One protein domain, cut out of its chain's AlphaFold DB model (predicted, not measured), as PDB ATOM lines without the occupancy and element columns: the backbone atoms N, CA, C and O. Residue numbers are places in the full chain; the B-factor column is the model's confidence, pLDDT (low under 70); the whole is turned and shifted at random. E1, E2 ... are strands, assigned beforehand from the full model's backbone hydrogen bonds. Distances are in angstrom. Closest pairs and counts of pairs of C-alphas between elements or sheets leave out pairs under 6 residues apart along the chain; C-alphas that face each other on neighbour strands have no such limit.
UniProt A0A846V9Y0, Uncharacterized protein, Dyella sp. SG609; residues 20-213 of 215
ATOM      1  N   GLU A  20      78.839  78.090 162.049       89.88
ATOM      2  CA  GLU A  20      80.221  78.533 162.226       89.88
ATOM      3  C   GLU A  20      81.060  78.238 160.975       89.88
ATOM      4  O   GLU A  20      81.142  77.103 160.499       89.88
ATOM      5  N   ILE A  21      81.716  79.270 160.441       87.94
ATOM      6  CA  ILE A  21      82.562  79.184 159.249       87.94
ATOM      7  C   ILE A  21      83.981  79.619 159.611       87.94
ATOM      8  O   ILE A  21      84.254  80.793 159.868       87.94
ATOM      9  N   LEU A  22      84.908  78.658 159.592       85.19
ATOM     10  CA  LEU A  22      86.334  78.925 159.777       85.19
ATOM     11  C   LEU A  22      86.890  79.733 158.599       85.19
ATOM     12  O   LEU A  22      86.519  79.508 157.440       85.19
ATOM     13  N   ARG A  23      87.853  80.616 158.870       84.25
ATOM     14  CA  ARG A  23      88.585  81.324 157.813       84.25
ATOM     15  C   ARG A  23      89.212  80.338 156.821       84.25
ATOM     16  O   ARG A  23      89.848  79.358 157.204       84.25
ATOM     17  N   GLY A  24      89.064  80.625 155.530       80.62
ATOM     18  CA  GLY A  24      89.531  79.775 154.434       80.62
ATOM     19  C   GLY A  24      88.632  78.569 154.153       80.62
ATOM     20  O   GLY A  24      88.955  77.767 153.276       80.62
ATOM     21  N   ARG A  25      87.509  78.424 154.868       85.31
ATOM     22  CA  ARG A  25      86.484  77.406 154.611       85.31
ATOM     23  C   ARG A  25      85.186  78.049 154.140       85.31
ATOM     24  O   ARG A  25      85.025  79.268 154.182       85.31
ATOM     25  N   ALA A  26      84.275  77.199 153.671       86.38
ATOM     26  CA  ALA A  26      82.928  77.586 153.292       86.38
ATOM     27  C   ALA A  26      81.887  76.718 154.003       86.38
ATOM     28  O   ALA A  26      82.067  75.502 154.094       86.38
ATOM     29  N   GLY A  27      80.817  77.354 154.471       86.75
ATOM     30  CA  GLY A  27      79.590  76.731 154.955       86.75
ATOM     31  C   GLY A  27      78.445  76.899 153.955       86.75
ATOM     32  O   GLY A  27      78.615  77.484 152.881       86.75
ATOM     33  N   VAL A  28      77.274  76.377 154.311       88.31
ATOM     34  CA  VAL A  28      76.033  76.557 153.551       88.31
ATOM     35  C   VAL A  28      75.033  77.266 154.447       88.31
ATOM     36  O   VAL A  28      74.798  76.815 155.563       88.31
ATOM     37  N   ILE A  29      74.461  78.359 153.949       85.69
ATOM     38  CA  ILE A  29      73.418  79.140 154.615       85.69
ATOM     39  C   ILE A  29      72.264  79.238 153.626       85.69
ATOM     40  O   ILE A  29      72.431  79.759 152.521       85.69
ATOM     41  N   GLY A  30      71.133  78.627 153.976       80.38
ATOM     42  CA  GLY A  30      70.022  78.427 153.051       80.38
ATOM     43  C   GLY A  30      70.462  77.766 151.746       80.38
ATOM     44  O   GLY A  30      70.830  76.593 151.716       80.38
ATOM     45  N   ARG A  31      70.411  78.528 150.647       76.88
ATOM     46  CA  ARG A  31      70.794  78.075 149.293       76.88
ATOM     47  C   ARG A  31      72.167  78.569 148.842       76.88
ATOM     48  O   ARG A  31      72.562  78.307 147.706       76.88
ATOM     49  N   SER A  32      72.871  79.276 149.713       85.50
ATOM     50  CA  SER A  32      74.107  79.964 149.390       85.50
ATOM     51  C   SER A  32      75.296  79.265 150.024       85.50
ATOM     52  O   SER A  32      75.280  78.896 151.200       85.50
ATOM     53  N   ARG A  33      76.365  79.097 149.243       90.75
ATOM     54  CA  ARG A  33      77.655  78.663 149.773       90.75
ATOM     55  C   ARG A  33      78.423  79.900 150.204       90.75
ATOM     56  O   ARG A  33      78.758  80.730 149.365       90.75
ATOM     57  N   VAL A  34      78.718  80.011 151.492       91.25
ATOM     58  CA  VAL A  34      79.349  81.201 152.068       91.25
ATOM     59  C   VAL A  34      80.737  80.845 152.570       91.25
ATOM     60  O   VAL A  34      80.887  79.934 153.378       91.25
ATOM     61  N   GLY A  35      81.762  81.531 152.077       91.44
ATOM     62  CA  GLY A  35      83.148  81.394 152.515       91.44
ATOM     63  C   GLY A  35      83.654  82.623 153.259       91.44
ATOM     64  O   GLY A  35      83.176  83.729 153.030       91.44
ATOM     65  N   VAL A  36      84.658  82.437 154.117       90.25
ATOM     66  CA  VAL A  36      85.343  83.537 154.820       90.25
ATOM     67  C   VAL A  36      86.761  83.660 154.277       90.25
ATOM     68  O   VAL A  36      87.590  82.776 154.498       90.25
ATOM     69  N   SER A  37      87.070  84.746 153.569       85.19
ATOM     70  CA  SER A  37      88.398  84.933 152.964       85.19
ATOM     71  C   SER A  37      89.385  85.620 153.912       85.19
ATOM     72  O   SER A  37      90.572  85.280 153.947       85.19
ATOM     73  N   SER A  38      88.906  86.551 154.736       85.62
ATOM     74  CA  SER A  38      89.739  87.298 155.679       85.62
ATOM     75  C   SER A  38      88.971  87.678 156.941       85.62
ATOM     76  O   SER A  38      87.751  87.827 156.906       85.62
ATOM     77  N   ILE A  39      89.707  87.834 158.047       86.00
ATOM     78  CA  ILE A  39      89.230  88.430 159.297       86.00
ATOM     79  C   ILE A  39      90.338  89.375 159.795       86.00
ATOM     80  O   ILE A  39      91.490  88.948 159.914       86.00
ATOM     81  N   VAL A  40      90.023  90.650 160.035       82.00
ATOM     82  CA  VAL A  40      90.973  91.711 160.427       82.00
ATOM     83  C   VAL A  40      90.481  92.459 161.669       82.00
ATOM     84  O   VAL A  40      89.295  92.744 161.783       82.00
ATOM     85  N   ALA A  41      91.380  92.794 162.602       69.81
ATOM     86  CA  ALA A  41      91.009  93.372 163.905       69.81
ATOM     87  C   ALA A  41      90.561  94.838 163.819       69.81
ATOM     88  O   ALA A  41      89.740  95.294 164.613       69.81
ATOM     89  N   THR A  42      91.135  95.605 162.892       64.19
ATOM     90  CA  THR A  42      90.847  97.031 162.707       64.19
ATOM     91  C   THR A  42      91.205  97.405 161.269       64.19
ATOM     92  O   THR A  42      92.364  97.223 160.882       64.19
ATOM     93  N   PRO A  43      90.257  97.885 160.450       56.81
ATOM     94  CA  PRO A  43      90.572  98.379 159.113       56.81
ATOM     95  C   PRO A  43      91.481  99.613 159.198       56.81
ATOM     96  O   PRO A  43      91.385 100.366 160.174       56.81
ATOM     97  N   PRO A  44      92.347  99.871 158.204       50.47
ATOM     98  CA  PRO A  44      93.084 101.126 158.134       50.47
ATOM     99  C   PRO A  44      92.122 102.329 158.208       50.47
ATOM    100  O   PRO A  44      91.048 102.290 157.604       50.47
ATOM    101  N   PRO A  45      92.498 103.434 158.881       46.84
ATOM    102  CA  PRO A  45      91.616 104.587 159.124       46.84
ATOM    103  C   PRO A  45      91.132 105.307 157.850       46.84
ATOM    104  O   PRO A  45      90.258 106.165 157.921       46.84
ATOM    105  N   PHE A  46      91.664 104.952 156.679       44.56
ATOM    106  CA  PHE A  46      91.338 105.559 155.389       44.56
ATOM    107  C   PHE A  46      90.024 105.067 154.756       44.56
ATOM    108  O   PHE A  46      89.642 105.580 153.710       44.56
ATOM    109  N   GLN A  47      89.314 104.116 155.371       49.75
ATOM    110  CA  GLN A  47      88.124 103.483 154.779       49.75
ATOM    111  C   GLN A  47      86.784 103.884 155.410       49.75
ATOM    112  O   GLN A  47      85.804 103.160 155.285       49.75
ATOM    113  N   GLY A  48      86.700 105.012 156.133       50.75
ATOM    114  CA  GLY A  48      85.442 105.418 156.788       50.75
ATOM    115  C   GLY A  48      84.800 104.268 157.583       50.75
ATOM    116  O   GLY A  48      83.572 104.124 157.592       50.75
ATOM    117  N   ALA A  49      85.659 103.394 158.119       53.81
ATOM    118  CA  ALA A  49      85.320 102.026 158.445       53.81
ATOM    119  C   ALA A  49      84.604 101.973 159.787       53.81
ATOM    120  O   ALA A  49      84.932 102.707 160.722       53.81
ATOM    121  N   MET A  50      83.619 101.088 159.896       58.19
ATOM    122  CA  MET A  50      82.933 100.889 161.164       58.19
ATOM    123  C   MET A  50      83.928 100.343 162.221       58.19
ATOM    124  O   MET A  50      84.780  99.513 161.878       58.19
ATOM    125  N   PRO A  51      83.843 100.754 163.502       62.78
ATOM    126  CA  PRO A  51      84.762 100.294 164.549       62.78
ATOM    127  C   PRO A  51      84.724  98.771 164.751       62.78
ATOM    128  O   PRO A  51      83.666  98.159 164.611       62.78
ATOM    129  N   GLY A  52      85.854  98.163 165.120       75.19
ATOM    130  CA  GLY A  52      85.950  96.738 165.468       75.19
ATOM    131  C   GLY A  52      86.368  95.810 164.322       75.19
ATOM    132  O   GLY A  52      86.695  96.257 163.219       75.19
ATOM    133  N   ALA A  53      86.380  94.506 164.615       81.06
ATOM    134  CA  ALA A  53      86.825  93.479 163.680       81.06
ATOM    135  C   ALA A  53      85.923  93.392 162.437       81.06
ATOM    136  O   ALA A  53      84.712  93.624 162.507       81.06
ATOM    137  N   ARG A  54      86.523  93.031 161.299       86.31
ATOM    138  CA  ARG A  54      85.838  92.825 160.018       86.31
ATOM    139  C   ARG A  54      86.143  91.457 159.455       86.31
ATOM    140  O   ARG A  54      87.288  91.018 159.517       86.31
ATOM    141  N   ALA A  55      85.151  90.841 158.830       88.69
ATOM    142  CA  ALA A  55      85.333  89.686 157.971       88.69
ATOM    143  C   ALA A  55      84.937  90.026 156.535       88.69
ATOM    144  O   ALA A  55      83.954  90.731 156.304       88.69
ATOM    145  N   THR A  56      85.701  89.509 155.575       90.06
ATOM    146  CA  THR A  56      85.287  89.477 154.169       90.06
ATOM    147  C   THR A  56      84.645  88.125 153.893       90.06
ATOM    148  O   THR A  56      85.314  87.088 153.963       90.06
ATOM    149  N   LEU A  57      83.352  88.146 153.589       92.12
ATOM    150  CA  LEU A  57      82.570  86.970 153.236       92.12
ATOM    151  C   LEU A  57      82.348  86.919 151.727       92.12
ATOM    152  O   LEU A  57      82.157  87.954 151.088       92.12
ATOM    153  N   ILE A  58      82.382  85.709 151.173       92.25
ATOM    154  CA  ILE A  58      82.118  85.428 149.763       92.25
ATOM    155  C   ILE A  58      80.895  84.519 149.689       92.25
ATOM    156  O   ILE A  58      80.955  83.370 150.121       92.25
ATOM    157  N   GLU A  59      79.804  85.023 149.136       92.25
ATOM    158  CA  GLU A  59      78.638  84.236 148.756       92.25
ATOM    159  C   GLU A  59      78.826  83.712 147.329       92.25
ATOM    160  O   GLU A  59      79.138  84.480 146.423       92.25
ATOM    161  N   MET A  60      78.597  82.418 147.116       91.00
ATOM    162  CA  MET A  60      78.518  81.794 145.796       91.00
ATOM    163  C   MET A  60      77.177  81.079 145.645       91.00
ATOM    164  O   MET A  60      76.749  80.346 146.546       91.00
ATOM    165  N   ARG A  61      76.536  81.257 144.488       87.88
ATOM    166  CA  ARG A  61      75.262  80.608 144.153       87.88
ATOM    167  C   ARG A  61      75.116  80.383 142.651       87.88
ATOM    168  O   ARG A  61      75.628  81.166 141.858       87.88
ATOM    169  N   ASP A  62      74.346  79.359 142.285       82.50
ATOM    170  CA  ASP A  62      74.183  78.916 140.889       82.50
ATOM    171  C   ASP A  62      72.811  79.239 140.285       82.50
ATOM    172  O   ASP A  62      72.621  79.095 139.078       82.50
ATOM    173  N   ALA A  63      71.844  79.664 141.101       77.81
ATOM    174  CA  ALA A  63      70.461  79.869 140.681       77.81
ATOM    175  C   ALA A  63      69.986  81.299 141.000       77.81
ATOM    176  O   ALA A  63      70.224  81.767 142.112       77.81
ATOM    177  N   PRO A  64      69.302  81.985 140.061       74.38
ATOM    178  CA  PRO A  64      68.951  81.531 138.707       74.38
ATOM    179  C   PRO A  64      70.121  81.598 137.702       74.38
ATOM    180  O   PRO A  64      69.969  81.204 136.552       74.38
ATOM    181  N   MET A  65      71.280  82.100 138.126       84.69
ATOM    182  CA  MET A  65      72.537  82.086 137.380       84.69
ATOM    183  C   MET A  65      73.715  82.117 138.358       84.69
ATOM    184  O   MET A  65      73.525  82.419 139.538       84.69
ATOM    185  N   HIS A  66      74.924  81.851 137.859       88.69
ATOM    186  CA  HIS A  66      76.137  81.906 138.670       88.69
ATOM    187  C   HIS A  66      76.403  83.345 139.136       88.69
ATOM    188  O   HIS A  66      76.501  84.270 138.320       88.69
ATOM    189  N   VAL A  67      76.470  83.522 140.452       90.62
ATOM    190  CA  VAL A  67      76.750  84.795 141.114       90.62
ATOM    191  C   VAL A  67      77.770  84.556 142.214       90.62
ATOM    192  O   VAL A  67      77.639  83.618 143.003       90.62
ATOM    193  N   GLU A  68      78.752  85.446 142.283       92.12
ATOM    194  CA  GLU A  68      79.684  85.538 143.400       92.12
ATOM    195  C   GLU A  68      79.601  86.955 143.976       92.12
ATOM    196  O   GLU A  68      79.856  87.931 143.271       92.12
ATOM    197  N   SER A  69      79.230  87.080 145.246       91.00
ATOM    198  CA  SER A  69      79.178  88.363 145.949       91.00
ATOM    199  C   SER A  69      80.213  88.383 147.059       91.00
ATOM    200  O   SER A  69      80.363  87.419 147.801       91.00
ATOM    201  N   THR A  70      80.944  89.483 147.175       91.31
ATOM    202  CA  THR A  70      81.855  89.734 148.290       91.31
ATOM    203  C   THR A  70      81.308  90.869 149.133       91.31
ATOM    204  O   THR A  70      81.002  91.932 148.593       91.31
ATOM    205  N   MET A  71      81.242  90.668 150.448       89.44
ATOM    206  CA  MET A  71      80.836  91.696 151.402       89.44
ATOM    207  C   MET A  71      81.751  91.741 152.618       89.44
ATOM    208  O   MET A  71      82.221  90.715 153.109       89.44
ATOM    209  N   VAL A  72      81.974  92.956 153.115       89.19
ATOM    210  CA  VAL A  72      82.730  93.219 154.340       89.19
ATOM    211  C   VAL A  72      81.750  93.551 155.458       89.19
ATOM    212  O   VAL A  72      80.954  94.481 155.335       89.19
ATOM    213  N   LEU A  73      81.799  92.786 156.549       88.12
ATOM    214  CA  LEU A  73      80.864  92.900 157.671       88.12
ATOM    215  C   LEU A  73      81.585  92.818 159.013       88.12
ATOM    216  O   LEU A  73      82.711  92.329 159.107       88.12
ATOM    217  N   GLY A  74      80.938  93.345 160.047       88.56
ATOM    218  CA  GLY A  74      81.378  93.252 161.437       88.56
ATOM    219  C   GLY A  74      80.484  92.331 162.251       88.56
ATOM    220  O   GLY A  74      79.462  91.844 161.771       88.56
ATOM    221  N   GLU A  75      80.858  92.133 163.509       88.75
ATOM    222  CA  GLU A  75      80.007  91.418 164.451       88.75
ATOM    223  C   GLU A  75      78.676  92.161 164.628       88.75
ATOM    224  O   GLU A  75      78.629  93.393 164.616       88.75
ATOM    225  N   LYS A  76      77.600  91.393 164.790       89.19
ATOM    226  CA  LYS A  76      76.191  91.793 164.910       89.19
ATOM    227  C   LYS A  76      75.566  92.373 163.647       89.19
ATOM    228  O   LYS A  76      74.363  92.626 163.666       89.19
ATOM    229  N   MET A  77      76.328  92.530 162.565       92.12
ATOM    230  CA  MET A  77      75.805  93.052 161.305       92.12
ATOM    231  C   MET A  77      75.022  92.009 160.517       92.12
ATOM    232  O   MET A  77      75.215  90.804 160.674       92.12
ATOM    233  N   LEU A  78      74.150  92.499 159.648       92.19
ATOM    234  CA  LEU A  78      73.361  91.727 158.716       92.19
ATOM    235  C   LEU A  78      74.181  91.435 157.455       92.19
ATOM    236  O   LEU A  78      74.597  92.335 156.728       92.19
ATOM    237  N   LEU A  79      74.388  90.147 157.212       91.62
ATOM    238  CA  LEU A  79      74.870  89.562 155.977       91.62
ATOM    239  C   LEU A  79      73.680  89.321 155.047       91.62
ATOM    240  O   LEU A  79      72.862  88.443 155.329       91.62
ATOM    241  N   PRO A  80      73.560  90.060 153.937       90.38
ATOM    242  CA  PRO A  80      72.602  89.689 152.915       90.38
ATOM    243  C   PRO A  80      73.048  88.434 152.181       90.38
ATOM    244  O   PRO A  80      74.193  88.338 151.743       90.38
ATOM    245  N   LEU A  81      72.102  87.532 151.971       89.50
ATOM    246  CA  LEU A  81      72.219  86.364 151.113       89.50
ATOM    247  C   LEU A  81      70.949  86.222 150.270       89.50
ATOM    248  O   LEU A  81      69.956  86.932 150.461       89.50
ATOM    249  N   ALA A  82      70.971  85.272 149.338       84.50
ATOM    250  CA  ALA A  82      69.842  84.952 148.464       84.50
ATOM    251  C   ALA A  82      68.519  84.665 149.200       84.50
ATOM    252  O   ALA A  82      67.442  84.859 148.648       84.50
ATOM    253  N   ASP A  83      68.570  84.146 150.417       85.81
ATOM    254  CA  ASP A  83      67.395  83.725 151.182       85.81
ATOM    255  C   ASP A  83      67.000  84.715 152.286       85.81
ATOM    256  O   ASP A  83      65.940  84.554 152.895       85.81
ATOM    257  N   GLY A  84      67.791  85.767 152.511       90.00
ATOM    258  CA  GLY A  84      67.479  86.768 153.519       90.00
ATOM    259  C   GLY A  84      68.670  87.530 154.068       90.00
ATOM    260  O   GLY A  84      69.791  87.444 153.578       90.00
ATOM    261  N   LEU A  85      68.394  88.309 155.110       92.06
ATOM    262  CA  LEU A  85      69.407  88.991 155.903       92.06
ATOM    263  C   LEU A  85      69.713  88.160 157.142       92.06
ATOM    264  O   LEU A  85      68.841  87.995 157.989       92.06
ATOM    265  N   HIS A  86      70.940  87.672 157.266       93.38
ATOM    266  CA  HIS A  86      71.392  86.832 158.377       93.38
ATOM    267  C   HIS A  86      72.284  87.622 159.314       93.38
ATOM    268  O   HIS A  86      73.073  88.443 158.861       93.38
ATOM    269  N   ARG A  87      72.202  87.395 160.621       93.81
ATOM    270  CA  ARG A  87      73.030  88.140 161.573       93.81
ATOM    271  C   ARG A  87      74.358  87.430 161.801       93.81
ATOM    272  O   ARG A  87      74.392  86.247 162.109       93.81
ATOM    273  N   VAL A  88      75.458  88.168 161.697       92.81
ATOM    274  CA  VAL A  88      76.781  87.709 162.130       92.81
ATOM    275  C   VAL A  88      76.824  87.777 163.654       92.81
ATOM    276  O   VAL A  88      77.000  88.856 164.209       92.81
ATOM    277  N   SER A  89      76.645  86.672 164.366       91.81
ATOM    278  CA  SER A  89      76.608  86.691 165.836       91.81
ATOM    279  C   SER A  89      77.973  86.835 166.482       91.81
ATOM    280  O   SER A  89      78.072  87.402 167.570       91.81
ATOM    281  N   LYS A  90      79.033  86.355 165.822       90.75
ATOM    282  CA  LYS A  90      80.385  86.394 166.382       90.75
ATOM    283  C   LYS A  90      81.456  86.518 165.311       90.75
ATOM    284  O   LYS A  90      81.415  85.812 164.304       90.75
ATOM    285  N   LEU A  91      82.462  87.347 165.583       90.06
ATOM    286  CA  LEU A  91      83.718  87.369 164.834       90.06
ATOM    287  C   LEU A  91      84.890  87.034 165.756       90.06
ATOM    288  O   LEU A  91      85.310  87.846 166.578       90.06
ATOM    289  N   ALA A  92      85.458  85.841 165.591       88.44
ATOM    290  CA  ALA A  92      86.663  85.441 166.299       88.44
ATOM    291  C   ALA A  92      87.904  85.698 165.442       88.44
ATOM    292  O   ALA A  92      88.082  85.128 164.362       88.44
ATOM    293  N   MET A  93      88.783  86.553 165.954       84.12
ATOM    294  CA  MET A  93      90.087  86.812 165.357       84.12
ATOM    295  C   MET A  93      91.003  85.590 165.481       84.12
ATOM    296  O   MET A  93      90.977  84.920 166.518       84.12
ATOM    297  N   PRO A  94      91.887  85.353 164.493       79.94
ATOM    298  CA  PRO A  94      93.022  84.473 164.696       79.94
ATOM    299  C   PRO A  94      93.813  84.886 165.944       79.94
ATOM    300  O   PRO A  94      94.154  86.056 166.121       79.94
ATOM    301  N   SER A  95      94.115  83.917 166.795       76.75
ATOM    302  CA  SER A  95      94.895  84.043 168.022       76.75
ATOM    303  C   SER A  95      95.950  82.936 168.086       76.75
ATOM    304  O   SER A  95      96.023  82.068 167.213       76.75
ATOM    305  N   GLU A  96      96.788  82.947 169.123       71.56
ATOM    306  CA  GLU A  96      97.789  81.890 169.318       71.56
ATOM    307  C   GLU A  96      97.151  80.500 169.492       71.56
ATOM    308  O   GLU A  96      97.712  79.505 169.023       71.56
ATOM    309  N   SER A  97      95.970  80.440 170.118       72.94
ATOM    310  CA  SER A  97      95.214  79.211 170.385       72.94
ATOM    311  C   SER A  97      94.230  78.833 169.272       72.94
ATOM    312  O   SER A  97      93.979  77.648 169.073       72.94
ATOM    313  N   ASP A  98      93.725  79.803 168.507       71.62
ATOM    314  CA  ASP A  98      92.910  79.590 167.304       71.62
ATOM    315  C   ASP A  98      93.550  80.310 166.118       71.62
ATOM    316  O   ASP A  98      93.280  81.475 165.851       71.62
ATOM    317  N   ARG A  99      94.412  79.610 165.377       71.38
ATOM    318  CA  ARG A  99      95.177  80.213 164.274       71.38
ATOM    319  C   ARG A  99      94.333  80.579 163.051       71.38
ATOM    320  O   ARG A  99      94.857  81.232 162.147       71.38
ATOM    321  N   GLN A 100      93.084  80.123 162.966       78.62
ATOM    322  CA  GLN A 100      92.247  80.319 161.780       78.62
ATOM    323  C   GLN A 100      91.262  81.466 161.991       78.62
ATOM    324  O   GLN A 100      91.103  82.279 161.078       78.62
ATOM    325  N   GLY A 101      90.685  81.597 163.188       85.56
ATOM    326  CA  GLY A 101      89.562  82.500 163.421       85.56
ATOM    327  C   GLY A 101      88.306  82.032 162.677       85.56
ATOM    328  O   GLY A 101      88.360  81.207 161.756       85.56
ATOM    329  N   HIS A 102      87.154  82.560 163.071       89.81
ATOM    330  CA  HIS A 102      85.868  82.104 162.553       89.81
ATOM    331  C   HIS A 102      84.799  83.188 162.585       89.81
ATOM    332  O   HIS A 102      84.886  84.169 163.327       89.81
ATOM    333  N   VAL A 103      83.778  82.980 161.763       91.19
ATOM    334  CA  VAL A 103      82.563  83.787 161.715       91.19
ATOM    335  C   VAL A 103      81.401  82.889 162.110       91.19
ATOM    336  O   VAL A 103      81.209  81.851 161.482       91.19
ATOM    337  N   ALA A 104      80.647  83.278 163.136       92.50
ATOM    338  CA  ALA A 104      79.378  82.641 163.466       92.50
ATOM    339  C   ALA A 104      78.226  83.469 162.895       92.50
ATOM    340  O   ALA A 104      78.252  84.704 162.953       92.50
ATOM    341  N   ILE A 105      77.247  82.780 162.320       92.44
ATOM    342  CA  ILE A 105      76.063  83.361 161.699       92.44
ATOM    343  C   ILE A 105      74.839  82.681 162.303       92.44
ATOM    344  O   ILE A 105      74.797  81.453 162.401       92.44
ATOM    345  N   ASP A 106      73.865  83.492 162.707       90.75
ATOM    346  CA  ASP A 106      72.593  83.008 163.231       90.75
ATOM    347  C   ASP A 106      71.914  82.126 162.185       90.75
ATOM    348  O   ASP A 106      71.908  82.428 160.991       90.75
ATOM    349  N   ALA A 107      71.347  81.016 162.641       80.94
ATOM    350  CA  ALA A 107      70.797  80.007 161.747       80.94
ATOM    351  C   ALA A 107      69.489  80.441 161.059       80.94
ATOM    352  O   ALA A 107      69.096  79.864 160.043       80.94
ATOM    353  N   GLU A 108      68.811  81.444 161.622       85.31
ATOM    354  CA  GLU A 108      67.602  82.041 161.065       85.31
ATOM    355  C   GLU A 108      67.891  83.421 160.480       85.31
ATOM    356  O   GLU A 108      68.552  84.268 161.090       85.31
ATOM    357  N   ALA A 109      67.318  83.677 159.306       89.38
ATOM    358  CA  ALA A 109      67.353  85.001 158.718       89.38
ATOM    359  C   ALA A 109      66.544  85.981 159.584       89.38
ATOM    360  O   ALA A 109      65.362  85.774 159.854       89.38
ATOM    361  N   ALA A 110      67.151  87.115 159.928       89.00
ATOM    362  CA  ALA A 110      66.477  88.249 160.553       89.00
ATOM    363  C   ALA A 110      65.393  88.858 159.641       89.00
ATOM    364  O   ALA A 110      64.463  89.507 160.121       89.00
ATOM    365  N   ARG A 111      65.514  88.669 158.320       89.62
ATOM    366  CA  ARG A 111      64.510  89.067 157.325       89.62
ATOM    367  C   ARG A 111      64.534  88.109 156.141       89.62
ATOM    368  O   ARG A 111      65.608  87.845 155.615       89.62
ATOM    369  N   ALA A 112      63.366  87.658 155.685       87.94
ATOM    370  CA  ALA A 112      63.254  86.832 154.483       87.94
ATOM    371  C   ALA A 112      63.706  87.592 153.222       87.94
ATOM    372  O   ALA A 112      63.447  88.791 153.079       87.94
ATOM    373  N   GLY A 113      64.368  86.879 152.312       85.56
ATOM    374  CA  GLY A 113      64.832  87.382 151.021       85.56
ATOM    375  C   GLY A 113      64.156  86.693 149.838       85.56
ATOM    376  O   GLY A 113      63.338  85.785 149.993       85.56
ATOM    377  N   SER A 114      64.510  87.137 148.633       87.38
ATOM    378  CA  SER A 114      64.125  86.496 147.375       87.38
ATOM    379  C   SER A 114      65.359  85.861 146.736       87.38
ATOM    380  O   SER A 114      66.398  86.519 146.680       87.38
ATOM    381  N   PRO A 115      65.258  84.643 146.162       84.56
ATOM    382  CA  PRO A 115      66.403  83.940 145.572       84.56
ATOM    383  C   PRO A 115      67.080  84.720 144.434       84.56
ATOM    384  O   PRO A 115      68.230  84.456 144.091       84.56
ATOM    385  N   ASN A 116      66.374  85.692 143.855       90.06
ATOM    386  CA  ASN A 116      66.879  86.549 142.790       90.06
ATOM    387  C   ASN A 116      67.530  87.835 143.317       90.06
ATOM    388  O   ASN A 116      68.123  88.576 142.537       90.06
ATOM    389  N   THR A 117      67.449  88.124 144.612       91.19
ATOM    390  CA  THR A 117      68.026  89.338 145.185       91.19
ATOM    391  C   THR A 117      69.543  89.214 145.274       91.19
ATOM    392  O   THR A 117      70.056  88.197 145.733       91.19
ATOM    393  N   VAL A 118      70.271  90.229 144.817       93.12
ATOM    394  CA  VAL A 118      71.717  90.405 145.024       93.12
ATOM    395  C   VAL A 118      71.982  91.771 145.626       93.12
ATOM    396  O   VAL A 118      71.202  92.703 145.441       93.12
ATOM    397  N   PHE A 119      73.121  91.899 146.293       93.44
ATOM    398  CA  PHE A 119      73.517  93.134 146.947       93.44
ATOM    399  C   PHE A 119      74.907  93.551 146.480       93.44
ATOM    400  O   PHE A 119      75.773  92.705 146.252       93.44
ATOM    401  N   ALA A 120      75.116  94.858 146.343       94.06
ATOM    402  CA  ALA A 120      76.436  95.441 146.130       94.06
ATOM    403  C   ALA A 120      76.704  96.523 147.175       94.06
ATOM    404  O   ALA A 120      75.812  97.303 147.502       94.06
ATOM    405  N   SER A 121      77.938  96.596 147.663       92.06
ATOM    406  CA  SER A 121      78.413  97.630 148.585       92.06
ATOM    407  C   SER A 121      79.731  98.229 148.088       92.06
ATOM    408  O   SER A 121      80.346  97.713 147.156       92.06
ATOM    409  N   GLU A 122      80.162  99.327 148.708       88.75
ATOM    410  CA  GLU A 122      81.385 100.068 148.349       88.75
ATOM    411  C   GLU A 122      82.661  99.218 148.444       88.75
ATOM    412  O   GLU A 122      83.513  99.267 147.563       88.75
ATOM    413  N   GLU A 123      82.772  98.387 149.482       85.88
ATOM    414  CA  GLU A 123      83.917  97.482 149.679       85.88
ATOM    415  C   GLU A 123      83.686  96.086 149.080       85.88
ATOM    416  O   GLU A 123      84.492  95.171 149.256       85.88
ATOM    417  N   GLY A 124      82.554  95.908 148.401       87.75
ATOM    418  CA  GLY A 124      82.136  94.648 147.825       87.75
ATOM    419  C   GLY A 124      82.433  94.535 146.337       87.75
ATOM    420  O   GLY A 124      82.748  95.493 145.628       87.75
ATOM    421  N   ARG A 125      82.276  93.312 145.840       91.25
ATOM    422  CA  ARG A 125      82.224  93.022 144.408       91.25
ATOM    423  C   ARG A 125      81.057  92.094 144.162       91.25
ATOM    424  O   ARG A 125      80.966  91.058 144.813       91.25
ATOM    425  N   LEU A 126      80.245  92.430 143.171       94.19
ATOM    426  CA  LEU A 126      79.218  91.545 142.654       94.19
ATOM    427  C   LEU A 126      79.654  91.029 141.283       94.19
ATOM    428  O   LEU A 126      79.798  91.806 140.345       94.19
ATOM    429  N   ARG A 127      79.871  89.724 141.163       93.44
ATOM    430  CA  ARG A 127      80.171  89.054 139.901       93.44
ATOM    431  C   ARG A 127      78.941  88.323 139.394       93.44
ATOM    432  O   ARG A 127      78.329  87.555 140.132       93.44
ATOM    433  N   ILE A 128      78.610  88.551 138.129       92.75
ATOM    434  CA  ILE A 128      77.405  88.031 137.481       92.75
ATOM    435  C   ILE A 128      77.804  87.277 136.217       92.75
ATOM    436  O   ILE A 128      78.492  87.835 135.361       92.75
ATOM    437  N   GLY A 129      77.338  86.036 136.079       85.44
ATOM    438  CA  GLY A 129      77.624  85.176 134.928       85.44
ATOM    439  C   GLY A 129      78.472  83.959 135.302       85.44
ATOM    440  O   GLY A 129      79.112  83.953 136.347       85.44
ATOM    441  N   GLY A 130      78.406  82.926 134.443       69.81
ATOM    442  CA  GLY A 130      78.908  81.557 134.652       69.81
ATOM    443  C   GLY A 130      80.356  81.419 135.155       69.81
ATOM    444  O   GLY A 130      81.104  82.391 135.177       69.81
ATOM    445  N   PRO A 131      80.800  80.193 135.497       58.75
ATOM    446  CA  PRO A 131      82.148  79.936 136.028       58.75
ATOM    447  C   PRO A 131      83.277  80.312 135.047       58.75
ATOM    448  O   PRO A 131      84.451  80.347 135.411       58.75
ATOM    449  N   GLU A 132      82.933  80.604 133.791       63.28
ATOM    450  CA  GLU A 132      83.852  81.109 132.788       63.28
ATOM    451  C   GLU A 132      84.063  82.620 132.937       63.28
ATOM    452  O   GLU A 132      83.224  83.443 132.566       63.28
ATOM    453  N   VAL A 133      85.263  82.982 133.391       65.75
ATOM    454  CA  VAL A 133      85.729  84.365 133.601       65.75
ATOM    455  C   VAL A 133      85.489  85.280 132.382       65.75
ATOM    456  O   VAL A 133      85.320  86.485 132.536       65.75
ATOM    457  N   LYS A 134      85.424  84.720 131.165       68.88
ATOM    458  CA  LYS A 134      85.201  85.469 129.917       68.88
ATOM    459  C   LYS A 134      83.771  85.993 129.739       68.88
ATOM    460  O   LYS A 134      83.603  87.034 129.111       68.88
ATOM    461  N   ALA A 135      82.765  85.282 130.250       80.81
ATOM    462  CA  ALA A 135      81.354  85.668 130.127       80.81
ATOM    463  C   ALA A 135      80.839  86.429 131.359       80.81
ATOM    464  O   ALA A 135      79.777  87.048 131.305       80.81
ATOM    465  N   ALA A 136      81.586  86.377 132.463       91.38
ATOM    466  CA  ALA A 136      81.233  87.054 133.694       91.38
ATOM    467  C   ALA A 136      81.521  88.562 133.633       91.38
ATOM    468  O   ALA A 136      82.403  89.036 132.907       91.38
ATOM    469  N   TYR A 137      80.783  89.309 134.444       94.12
ATOM    470  CA  TYR A 137      80.947  90.741 134.646       94.12
ATOM    471  C   TYR A 137      81.140  91.037 136.125       94.12
ATOM    472  O   TYR A 137      80.417  90.496 136.959       94.12
ATOM    473  N   ASP A 138      82.087  91.919 136.431       94.31
ATOM    474  CA  ASP A 138      82.290  92.457 137.772       94.31
ATOM    475  C   ASP A 138      81.582  93.809 137.869       94.31
ATOM    476  O   ASP A 138      81.832  94.692 137.050       94.31
ATOM    477  N   LEU A 139      80.727  93.966 138.878       96.31
ATOM    478  CA  LEU A 139      80.049  95.203 139.253       96.31
ATOM    479  C   LEU A 139      80.548  95.685 140.620       96.31
ATOM    480  O   LEU A 139      80.744  94.885 141.544       96.31
ATOM    481  N   ARG A 140      80.745  97.001 140.752       95.81
ATOM    482  CA  ARG A 140      81.171  97.672 141.989       95.81
ATOM    483  C   ARG A 140      80.448  98.998 142.177       95.81
ATOM    484  O   ARG A 140      80.090  99.659 141.202       95.81
ATOM    485  N   VAL A 141      80.279  99.405 143.431       96.56
ATOM    486  CA  VAL A 141      79.820 100.755 143.773       96.56
ATOM    487  C   VAL A 141      81.041 101.666 143.865       96.56
ATOM    488  O   VAL A 141      81.987 101.354 144.578       96.56
ATOM    489  N   LEU A 142      81.033 102.772 143.123       95.44
ATOM    490  CA  LEU A 142      82.129 103.744 143.106       95.44
ATOM    491  C   LEU A 142      81.904 104.912 144.064       95.44
ATOM    492  O   LEU A 142      82.862 105.438 144.619       95.44
ATOM    493  N   ALA A 143      80.657 105.361 144.193       95.88
ATOM    494  CA  ALA A 143      80.312 106.513 145.015       95.88
ATOM    495  C   ALA A 143      78.832 106.494 145.399       95.88
ATOM    496  O   ALA A 143      77.989 106.044 144.623       95.88
ATOM    497  N   TRP A 144      78.524 107.061 146.560       97.31
ATOM    498  CA  TRP A 144      77.166 107.292 147.047       97.31
ATOM    499  C   TRP A 144      76.831 108.780 146.978       97.31
ATOM    500  O   TRP A 144      77.689 109.610 147.272       97.31
ATOM    501  N   THR A 145      75.588 109.117 146.641       96.19
ATOM    502  CA  THR A 145      75.129 110.508 146.518       96.19
ATOM    503  C   THR A 145      73.819 110.692 147.287       96.19
ATOM    504  O   THR A 145      72.863 109.977 146.981       96.19
ATOM    505  N   PRO A 146      73.702 111.659 148.218       92.94
ATOM    506  CA  PRO A 146      74.725 112.640 148.595       92.94
ATOM    507  C   PRO A 146      75.926 112.032 149.336       92.94
ATOM    508  O   PRO A 146      77.037 112.517 149.159       92.94
ATOM    509  N   ASP A 147      75.714 110.966 150.109       94.38
ATOM    510  CA  ASP A 147      76.757 110.200 150.792       94.38
ATOM    511  C   ASP A 147      76.243 108.794 151.150       94.38
ATOM    512  O   ASP A 147      75.112 108.430 150.826       94.38
ATOM    513  N   LYS A 148      77.080 107.990 151.814       93.56
ATOM    514  CA  LYS A 148      76.767 106.601 152.178       93.56
ATOM    515  C   LYS A 148      75.794 106.441 153.347       93.56
ATOM    516  O   LYS A 148      75.263 105.353 153.523       93.56
ATOM    517  N   HIS A 149      75.568 107.458 154.173       93.38
ATOM    518  CA  HIS A 149      74.686 107.361 155.342       93.38
ATOM    519  C   HIS A 149      73.227 107.656 154.988       93.38
ATOM    520  O   HIS A 149      72.327 107.074 155.588       93.38
ATOM    521  N   ALA A 150      72.986 108.507 153.988       93.81
ATOM    522  CA  ALA A 150      71.651 108.788 153.465       93.81
ATOM    523  C   ALA A 150      71.641 108.886 151.924       93.81
ATOM    524  O   ALA A 150      71.294 109.937 151.375       93.81
ATOM    525  N   PRO A 151      72.028 107.817 151.200       96.81
ATOM    526  CA  PRO A 151      72.120 107.846 149.750       96.81
ATOM    527  C   PRO A 151      70.736 107.952 149.103       96.81
ATOM    528  O   PRO A 151      69.787 107.269 149.474       96.81
ATOM    529  N   GLN A 152      70.644 108.784 148.073       96.94
ATOM    530  CA  GLN A 152      69.521 108.855 147.132       96.94
ATOM    531  C   GLN A 152      69.830 108.109 145.831       96.94
ATOM    532  O   GLN A 152      68.931 107.667 145.118       96.94
ATOM    533  N   SER A 153      71.115 108.010 145.496       98.00
ATOM    534  CA  SER A 153      71.625 107.304 144.329       98.00
ATOM    535  C   SER A 153      73.055 106.838 144.579       98.00
ATOM    536  O   SER A 153      73.699 107.249 145.549       98.00
ATOM    537  N   ALA A 154      73.558 105.989 143.693       98.06
ATOM    538  CA  ALA A 154      74.939 105.542 143.706       98.06
ATOM    539  C   ALA A 154      75.495 105.515 142.283       98.06
ATOM    540  O   ALA A 154      74.775 105.207 141.338       98.06
ATOM    541  N   THR A 155      76.777 105.816 142.119       98.25
ATOM    542  CA  THR A 155      77.485 105.534 140.870       98.25
ATOM    543  C   THR A 155      77.993 104.109 140.929       98.25
ATOM    544  O   THR A 155      78.748 103.763 141.838       98.25
ATOM    545  N   VAL A 156      77.605 103.292 139.960       98.00
ATOM    546  CA  VAL A 156      78.110 101.927 139.815       98.00
ATOM    547  C   VAL A 156      78.930 101.790 138.548       98.00
ATOM    548  O   VAL A 156      78.668 102.458 137.547       98.00
ATOM    549  N   GLU A 157      79.915 100.905 138.600       97.06
ATOM    550  CA  GLU A 157      80.757 100.507 137.479       97.06
ATOM    551  C   GLU A 157      80.576  99.019 137.217       97.06
ATOM    552  O   GLU A 157      80.533  98.234 138.165       97.06
ATOM    553  N   TRP A 158      80.509  98.622 135.946       96.19
ATOM    554  CA  TRP A 158      80.645  97.224 135.566       96.19
ATOM    555  C   TRP A 158      81.462  97.035 134.291       96.19
ATOM    556  O   TRP A 158      81.489  97.876 133.389       96.19
ATOM    557  N   LEU A 159      82.149  95.902 134.231       94.38
ATOM    558  CA  LEU A 159      83.071  95.536 133.163       94.38
ATOM    559  C   LEU A 159      83.180  94.012 133.067       94.38
ATOM    560  O   LEU A 159      82.789  93.297 133.987       94.38
ATOM    561  N   THR A 160      83.715  93.513 131.955       92.06
ATOM    562  CA  THR A 160      84.022  92.081 131.825       92.06
ATOM    563  C   THR A 160      85.011  91.642 132.907       92.06
ATOM    564  O   THR A 160      85.985  92.339 133.190       92.06
ATOM    565  N   ALA A 161      84.777  90.468 133.492       90.81
ATOM    566  CA  ALA A 161      85.673  89.856 134.469       90.81
ATOM    567  C   ALA A 161      86.901  89.191 133.817       90.81
ATOM    568  O   ALA A 161      87.788  88.729 134.534       90.81
ATOM    569  N   ALA A 162      86.974  89.159 132.476       88.69
ATOM    570  CA  ALA A 162      88.044  88.530 131.697       88.69
ATOM    571  C   ALA A 162      89.449  89.038 132.055       88.69
ATOM    572  O   ALA A 162      90.422  88.291 131.937       88.69
ATOM    573  N   PHE A 163      89.552  90.298 132.476       86.69
ATOM    574  CA  PHE A 163      90.814  90.966 132.761       86.69
ATOM    575  C   PHE A 163      90.718  91.787 134.051       86.69
ATOM    576  O   PHE A 163      89.632  92.249 134.409       86.69
ATOM    577  N   PRO A 164      91.847  92.023 134.745       87.19
ATOM    578  CA  PRO A 164      91.901  93.012 135.814       87.19
ATOM    579  C   PRO A 164      91.425  94.374 135.305       87.19
ATOM    580  O   PRO A 164      91.724  94.748 134.172       87.19
ATOM    581  N   ARG A 165      90.742  95.139 136.161       88.31
ATOM    582  CA  ARG A 165      90.164  96.446 135.812       88.31
ATOM    583  C   ARG A 165      91.162  97.382 135.123       88.31
ATOM    584  O   ARG A 165      90.807  98.017 134.139       88.31
ATOM    585  N   ASP A 166      92.415  97.420 135.580       90.31
ATOM    586  CA  ASP A 166      93.462  98.295 135.020       90.31
ATOM    587  C   ASP A 166      93.944  97.876 133.623       90.31
ATOM    588  O   ASP A 166      94.620  98.636 132.936       90.31
ATOM    589  N   SER A 167      93.593  96.665 133.192       92.56
ATOM    590  CA  SER A 167      93.851  96.148 131.845       92.56
ATOM    591  C   SER A 167      92.646  96.295 130.910       92.56
ATOM    592  O   SER A 167      92.759  95.965 129.730       92.56
ATOM    593  N   VAL A 168      91.495  96.770 131.401       89.88
ATOM    594  CA  VAL A 168      90.288  96.949 130.586       89.88
ATOM    595  C   VAL A 168      90.273  98.352 129.968       89.88
ATOM    596  O   VAL A 168      90.355  99.343 130.697       89.88
ATOM    597  N   PRO A 169      90.144  98.480 128.632       91.94
ATOM    598  CA  PRO A 169      90.031  99.780 127.980       91.94
ATOM    599  C   PRO A 169      88.835 100.577 128.505       91.94
ATOM    600  O   PRO A 169      87.741 100.033 128.655       91.94
ATOM    601  N   ALA A 170      89.004 101.889 128.694       91.75
ATOM    602  CA  ALA A 170      87.960 102.755 129.245       91.75
ATOM    603  C   ALA A 170      86.626 102.676 128.474       91.75
ATOM    604  O   ALA A 170      85.566 102.763 129.081       91.75
ATOM    605  N   GLN A 171      86.650 102.438 127.154       91.56
ATOM    606  CA  GLN A 171      85.425 102.308 126.350       91.56
ATOM    607  C   GLN A 171      84.619 101.029 126.650       91.56
ATOM    608  O   GLN A 171      83.456 100.928 126.253       91.56
ATOM    609  N   GLN A 172      85.230 100.042 127.308       90.25
ATOM    610  CA  GLN A 172      84.598  98.783 127.717       90.25
ATOM    611  C   GLN A 172      84.118  98.811 129.171       90.25
ATOM    612  O   GLN A 172      83.369  97.926 129.581       90.25
ATOM    613  N   ILE A 173      84.509  99.834 129.930       94.94
ATOM    614  CA  ILE A 173      84.013 100.078 131.278       94.94
ATOM    615  C   ILE A 173      82.681 100.819 131.159       94.94
ATOM    616  O   ILE A 173      82.557 101.816 130.442       94.94
ATOM    617  N   ARG A 174      81.650 100.304 131.821       96.69
ATOM    618  CA  ARG A 174      80.339 100.945 131.908       96.69
ATOM    619  C   ARG A 174      80.199 101.568 133.282       96.69
ATOM    620  O   ARG A 174      80.559 100.948 134.274       96.69
ATOM    621  N   GLN A 175      79.677 102.784 133.324       97.25
ATOM    622  CA  GLN A 175      79.364 103.479 134.563       97.25
ATOM    623  C   GLN A 175      77.988 104.120 134.445       97.25
ATOM    624  O   GLN A 175      77.633 104.641 133.385       97.25
ATOM    625  N   GLN A 176      77.217 104.079 135.525       97.62
ATOM    626  CA  GLN A 176      75.887 104.670 135.573       97.62
ATOM    627  C   GLN A 176      75.567 105.130 136.994       97.62
ATOM    628  O   GLN A 176      75.864 104.434 137.962       97.62
ATOM    629  N   VAL A 177      74.931 106.295 137.109       98.25
ATOM    630  CA  VAL A 177      74.269 106.706 138.351       98.25
ATOM    631  C   VAL A 177      72.918 106.012 138.418       98.25
ATOM    632  O   VAL A 177      72.138 106.106 137.470       98.25
ATOM    633  N   VAL A 178      72.651 105.325 139.523       98.38
ATOM    634  CA  VAL A 178      71.445 104.524 139.711       98.38
ATOM    635  C   VAL A 178      70.676 104.914 140.963       98.38
ATOM    636  O   VAL A 178      71.263 105.251 141.993       98.38
ATOM    637  N   LYS A 179      69.352 104.831 140.875       98.19
ATOM    638  CA  LYS A 179      68.384 104.981 141.968       98.19
ATOM    639  C   LYS A 179      67.354 103.850 141.920       98.19
ATOM    640  O   LYS A 179      67.276 103.109 140.942       98.19
ATOM    641  N   ALA A 180      66.552 103.720 142.974       97.75
ATOM    642  CA  ALA A 180      65.481 102.725 143.021       97.75
ATOM    643  C   ALA A 180      64.561 102.821 141.787       97.75
ATOM    644  O   ALA A 180      64.138 103.909 141.392       97.75
ATOM    645  N   GLY A 181      64.265 101.668 141.183       97.81
ATOM    646  CA  GLY A 181      63.490 101.531 139.948       97.81
ATOM    647  C   GLY A 181      64.319 101.502 138.660       97.81
ATOM    648  O   GLY A 181      63.797 101.070 137.629       97.81
ATOM    649  N   ASP A 182      65.592 101.906 138.696       98.38
ATOM    650  CA  ASP A 182      66.457 101.855 137.516       98.38
ATOM    651  C   ASP A 182      66.790 100.412 137.120       98.38
ATOM    652  O   ASP A 182      66.758  99.480 137.929       98.38
ATOM    653  N   ARG A 183      67.142 100.231 135.844       97.38
ATOM    654  CA  ARG A 183      67.571  98.947 135.288       97.38
ATOM    655  C   ARG A 183      68.949  99.066 134.668       97.38
ATOM    656  O   ARG A 183      69.232 100.037 133.966       97.38
ATOM    657  N   LEU A 184      69.772  98.050 134.895       96.62
ATOM    658  CA  LEU A 184      71.103  97.927 134.326       96.62
ATOM    659  C   LEU A 184      71.184  96.638 133.525       96.62
ATOM    660  O   LEU A 184      70.783  95.577 134.008       96.62
ATOM    661  N   GLN A 185      71.755  96.730 132.329       94.81
ATOM    662  CA  GLN A 185      72.095  95.560 131.536       94.81
ATOM    663  C   GLN A 185      73.562  95.196 131.782       94.81
ATOM    664  O   GLN A 185      74.477  95.914 131.366       94.81
ATOM    665  N   VAL A 186      73.782  94.073 132.465       93.69
ATOM    666  CA  VAL A 186      75.105  93.574 132.849       93.69
ATOM    667  C   VAL A 186      75.323  92.221 132.179       93.69
ATOM    668  O   VAL A 186      74.847  91.186 132.640       93.69
ATOM    669  N   GLY A 187      76.008  92.241 131.034       89.06
ATOM    670  CA  GLY A 187      76.082  91.075 130.156       89.06
ATOM    671  C   GLY A 187      74.691  90.682 129.655       89.06
ATOM    672  O   GLY A 187      73.938  91.532 129.172       89.06
ATOM    673  N   SER A 188      74.335  89.403 129.786       88.06
ATOM    674  CA  SER A 188      72.980  88.924 129.491       88.06
ATOM    675  C   SER A 188      71.977  89.240 130.603       88.06
ATOM    676  O   SER A 188      70.783  89.271 130.336       88.06
ATOM    677  N   ALA A 189      72.416  89.523 131.830       92.25
ATOM    678  CA  ALA A 189      71.512  89.750 132.949       92.25
ATOM    679  C   ALA A 189      70.963  91.179 132.998       92.25
ATOM    680  O   ALA A 189      71.655  92.152 132.686       92.25
ATOM    681  N   THR A 190      69.735  91.303 133.496       95.50
ATOM    682  CA  THR A 190      69.153  92.582 133.899       95.50
ATOM    683  C   THR A 190      69.131  92.672 135.423       95.50
ATOM    684  O   THR A 190      68.570  91.808 136.099       95.50
ATOM    685  N   LEU A 191      69.711  93.740 135.967       96.44
ATOM    686  CA  LEU A 191      69.600  94.112 137.376       96.44
ATOM    687  C   LEU A 191      68.579  95.238 137.513       96.44
ATOM    688  O   LEU A 191      68.774  96.314 136.949       96.44
ATOM    689  N   THR A 192      67.513  95.012 138.275       97.62
ATOM    690  CA  THR A 192      66.568  96.074 138.648       97.62
ATOM    691  C   THR A 192      66.893  96.554 140.052       97.62
ATOM    692  O   THR A 192      66.862  95.756 140.984       97.62
ATOM    693  N   VAL A 193      67.179  97.842 140.226       98.12
ATOM    694  CA  VAL A 193      67.456  98.430 141.543       98.12
ATOM    695  C   VAL A 193      66.171  98.436 142.362       98.12
ATOM    696  O   VAL A 193      65.221  99.146 142.027       98.12
ATOM    697  N   LYS A 194      66.127  97.656 143.441       96.75
ATOM    698  CA  LYS A 194      64.983  97.606 144.360       96.75
ATOM    699  C   LYS A 194      65.105  98.663 145.446       96.75
ATOM    700  O   LYS A 194      64.130  99.352 145.730       96.75
ATOM    701  N   ALA A 195      66.305  98.826 145.992       95.62
ATOM    702  CA  ALA A 195      66.587  99.805 147.027       95.62
ATOM    703  C   ALA A 195      68.029 100.310 146.934       95.62
ATOM    704  O   ALA A 195      68.936  99.595 146.511       95.62
ATOM    705  N   VAL A 196      68.219 101.557 147.357       97.12
ATOM    706  CA  VAL A 196      69.521 102.145 147.672       97.12
ATOM    707  C   VAL A 196      69.422 102.532 149.137       97.12
ATOM    708  O   VAL A 196      68.626 103.403 149.483       97.12
ATOM    709  N   GLU A 197      70.147 101.836 150.001       94.94
ATOM    710  CA  GLU A 197      69.991 101.975 151.445       94.94
ATOM    711  C   GLU A 197      71.326 102.354 152.093       94.94
ATOM    712  O   GLU A 197      72.400 101.869 151.723       94.94
ATOM    713  N   GLY A 198      71.239 103.298 153.028       94.19
ATOM    714  CA  GLY A 198      72.394 103.881 153.693       94.19
ATOM    715  C   GLY A 198      73.015 102.970 154.738       94.19
ATOM    716  O   GLY A 198      72.418 102.006 155.205       94.19
ATOM    717  N   GLN A 199      74.236 103.307 155.127       92.62
ATOM    718  CA  GLN A 199      74.945 102.648 156.210       92.62
ATOM    719  C   GLN A 199      74.231 102.888 157.545       92.62
ATOM    720  O   GLN A 199      74.034 104.034 157.959       92.62
ATOM    721  N   THR A 200      73.951 101.799 158.254       89.75
ATOM    722  CA  THR A 200      73.374 101.796 159.602       89.75
ATOM    723  C   THR A 200      74.339 101.130 160.591       89.75
ATOM    724  O   THR A 200      75.487 100.832 160.260       89.75
ATOM    725  N   GLN A 201      73.897 100.913 161.833       86.31
ATOM    726  CA  GLN A 201      74.636 100.067 162.779       86.31
ATOM    727  C   GLN A 201      74.541  98.578 162.417       86.31
ATOM    728  O   GLN A 201      75.440  97.812 162.762       86.31
ATOM    729  N   ASP A 202      73.480  98.181 161.712       88.88
ATOM    730  CA  ASP A 202      73.211  96.790 161.365       88.88
ATOM    731  C   ASP A 202      73.870  96.376 160.046       88.88
ATOM    732  O   ASP A 202      74.139  95.199 159.869       88.88
ATOM    733  N   HIS A 203      74.165  97.278 159.107       88.50
ATOM    734  CA  HIS A 203      74.792  96.907 157.829       88.50
ATOM    735  C   HIS A 203      75.522  98.090 157.163       88.50
ATOM    736  O   HIS A 203      75.222  99.255 157.451       88.50
ATOM    737  N   PRO A 204      76.494  97.830 156.261       89.25
ATOM    738  CA  PRO A 204      77.065  98.868 155.404       89.25
ATOM    739  C   PRO A 204      76.014  99.440 154.441       89.25
ATOM    740  O   PRO A 204      74.943  98.865 154.254       89.25
ATOM    741  N   ALA A 205      76.345 100.557 153.790       93.31
ATOM    742  CA  ALA A 205      75.550 101.038 152.665       93.31
ATOM    743  C   ALA A 205      75.574 100.007 151.530       93.31
ATOM    744  O   ALA A 205      76.616  99.404 151.239       93.31
ATOM    745  N   TRP A 206      74.428  99.813 150.889       94.56
ATOM    746  CA  TRP A 206      74.245  98.789 149.868       94.56
ATOM    747  C   TRP A 206      73.164  99.160 148.850       94.56
ATOM    748  O   TRP A 206      72.277  99.982 149.090       94.56
ATOM    749  N   ILE A 207      73.268  98.541 147.681       96.81
ATOM    750  CA  ILE A 207      72.239  98.555 146.650       96.81
ATOM    751  C   ILE A 207      71.648  97.155 146.599       96.81
ATOM    752  O   ILE A 207      72.381  96.187 146.387       96.81
ATOM    753  N   GLU A 208      70.337  97.061 146.771       95.38
ATOM    754  CA  GLU A 208      69.585  95.837 146.534       95.38
ATOM    755  C   GLU A 208      69.159  95.797 145.067       95.38
ATOM    756  O   GLU A 208      68.494  96.715 144.575       95.38
ATOM    757  N   PHE A 209      69.499  94.715 144.373       95.56
ATOM    758  CA  PHE A 209      69.024  94.453 143.024       95.56
ATOM    759  C   PHE A 209      68.204  93.173 142.972       95.56
ATOM    760  O   PHE A 209      68.554  92.163 143.575       95.56
ATOM    761  N   GLU A 210      67.167  93.184 142.148       94.44
ATOM    762  CA  GLU A 210      66.536  91.969 141.651       94.44
ATOM    763  C   GLU A 210      67.201  91.563 140.337       94.44
ATOM    764  O   GLU A 210      67.215  92.326 139.365       94.44
ATOM    765  N   LEU A 211      67.764  90.358 140.322       93.19
ATOM    766  CA  LEU A 211      68.450  89.772 139.181       93.19
ATOM    767  C   LEU A 211      67.469  88.991 138.308       93.19
ATOM    768  O   LEU A 211      66.812  88.058 138.765       93.19
ATOM    769  N   THR A 212      67.423  89.332 137.026       92.62
ATOM    770  CA  THR A 212      66.708  88.560 136.006       92.62
ATOM    771  C   THR A 212      67.722  88.051 134.979       92.62
ATOM    772  O   THR A 212      68.412  88.874 134.368       92.62
ATOM    773  N   PRO A 213      67.859  86.726 134.783       86.75
ATOM    774  CA  PRO A 213      68.676  86.189 133.700       86.75
ATOM    775  C   PRO A 213      68.160  86.671 132.342       86.75
ATOM    776  O   PRO A 213      66.949  86.759 132.134       86.75
TER     777      PRO A 213
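What this domain is: This is residues 20 to 213 of the 215 residues of an uncharacterized protein of Dyella sp. SG609 (UniProt A0A846V9Y0). One long, strongly twisted sheet of eight strands runs through the whole domain, and two four-stranded sheets lie side by side over the same face of it, one over each half, as two sandwiches sharing a wall. The first, E1 E8 E7 E6, crosses the strands of its half; the second, E9 E16 E15 E14, runs in line with them, and E6 and E9 meet between the two. The 194 printed residues hold sixteen named strands, E1 to E16 in order, and no named helix: the class is all strand. The long sheet runs E2 E3 E4 E5 E10 E11 E12 E13, and all three sheets are antiparallel. The whole is compact, with a radius of gyration of the C-alphas of 16.2 A, and spans 50 by 36 by 35 A.

How they stand to each other: The largest sheet holds E2, residues 26 to 29, E3, 32 to 40, E4, 54 to 61, E5, 67 to 74, E10, 125 to 128, E11, 137 to 145, E12, 153 to 160, and E13, 174 to 178, in that order, with E2 and E13 as edge strands. It contains two meanders, each strand the antiparallel neighbour of the one before: E2 E3 E4 E5 and E10 E11 E12 E13. E5 and E10 join them, with N 70 and O 125 within hydrogen-bond range at 2.8 A. In the hairpin of E4 and E5, N 57 and O 71 are 2.8 A apart; in that of E11 and E12, N 142 and O 155 are 2.8 A apart. The second sheet runs E1, residues 20 to 22, E8, 102 to 112, E7, 84 to 92, and E6, 78 to 81; E6 E7 E8 is a meander. N 21 and O 103 of E1 and E8 are 2.8 A apart, and N 110 and O 85 of E8 and E7 are 2.7 A apart. The third sheet runs E9, residues 117 to 121, E16, 206 to 212, E15, 189 to 197, and E14, 183 to 186; E14 E15 E16 is a meander. N 209 and O 118 of E16 and E9 are 2.8 A apart. The three sheets form a stack of sheets, face to face in two pairs. The second stands with its strands at 70 degrees to those of the largest, and the third at 3 degrees. The closest C-alphas of E5 and E9 are those of Met 71 and Ser 121, 7.0 A apart, and of E6 and E9 those of Pro 80 and Phe 119, 7.0 A apart. E13 and E14 are near each other. Among the pairs that are apart are E1 and E13.

Where its parts are: E1 begins with C-alpha 20 at (80.221, 78.533, 162.226). E8, the longest strand by residues, is 24.5 A long and bends by 63 degrees at residue 108. E11 measures 23.8 A, E12 23.3 A and E3 23.3 A; E3 bends by 50 degrees at residue 37. E7, 23.1 A, bends by 51 degrees at residue 89, and E15, 22.2 A, by 56 degrees at residue 194. E5, with C-alpha 67 at (76.750, 84.795, 141.114), is 22.5 A long. E16 ends with C-alpha 212 at (66.708, 88.560, 136.006).

The domain as a whole: The two C-alphas farthest apart are those of Ser 97 and Gln 171, 50.7 A. The printed part, residues 20 to 213, has no cut. The long links are E3 to E4 and E12 to E13, each of 13 residues. The mean pLDDT of the printed part is 87.6; residues 41 to 51 and 130 to 134 are under 70.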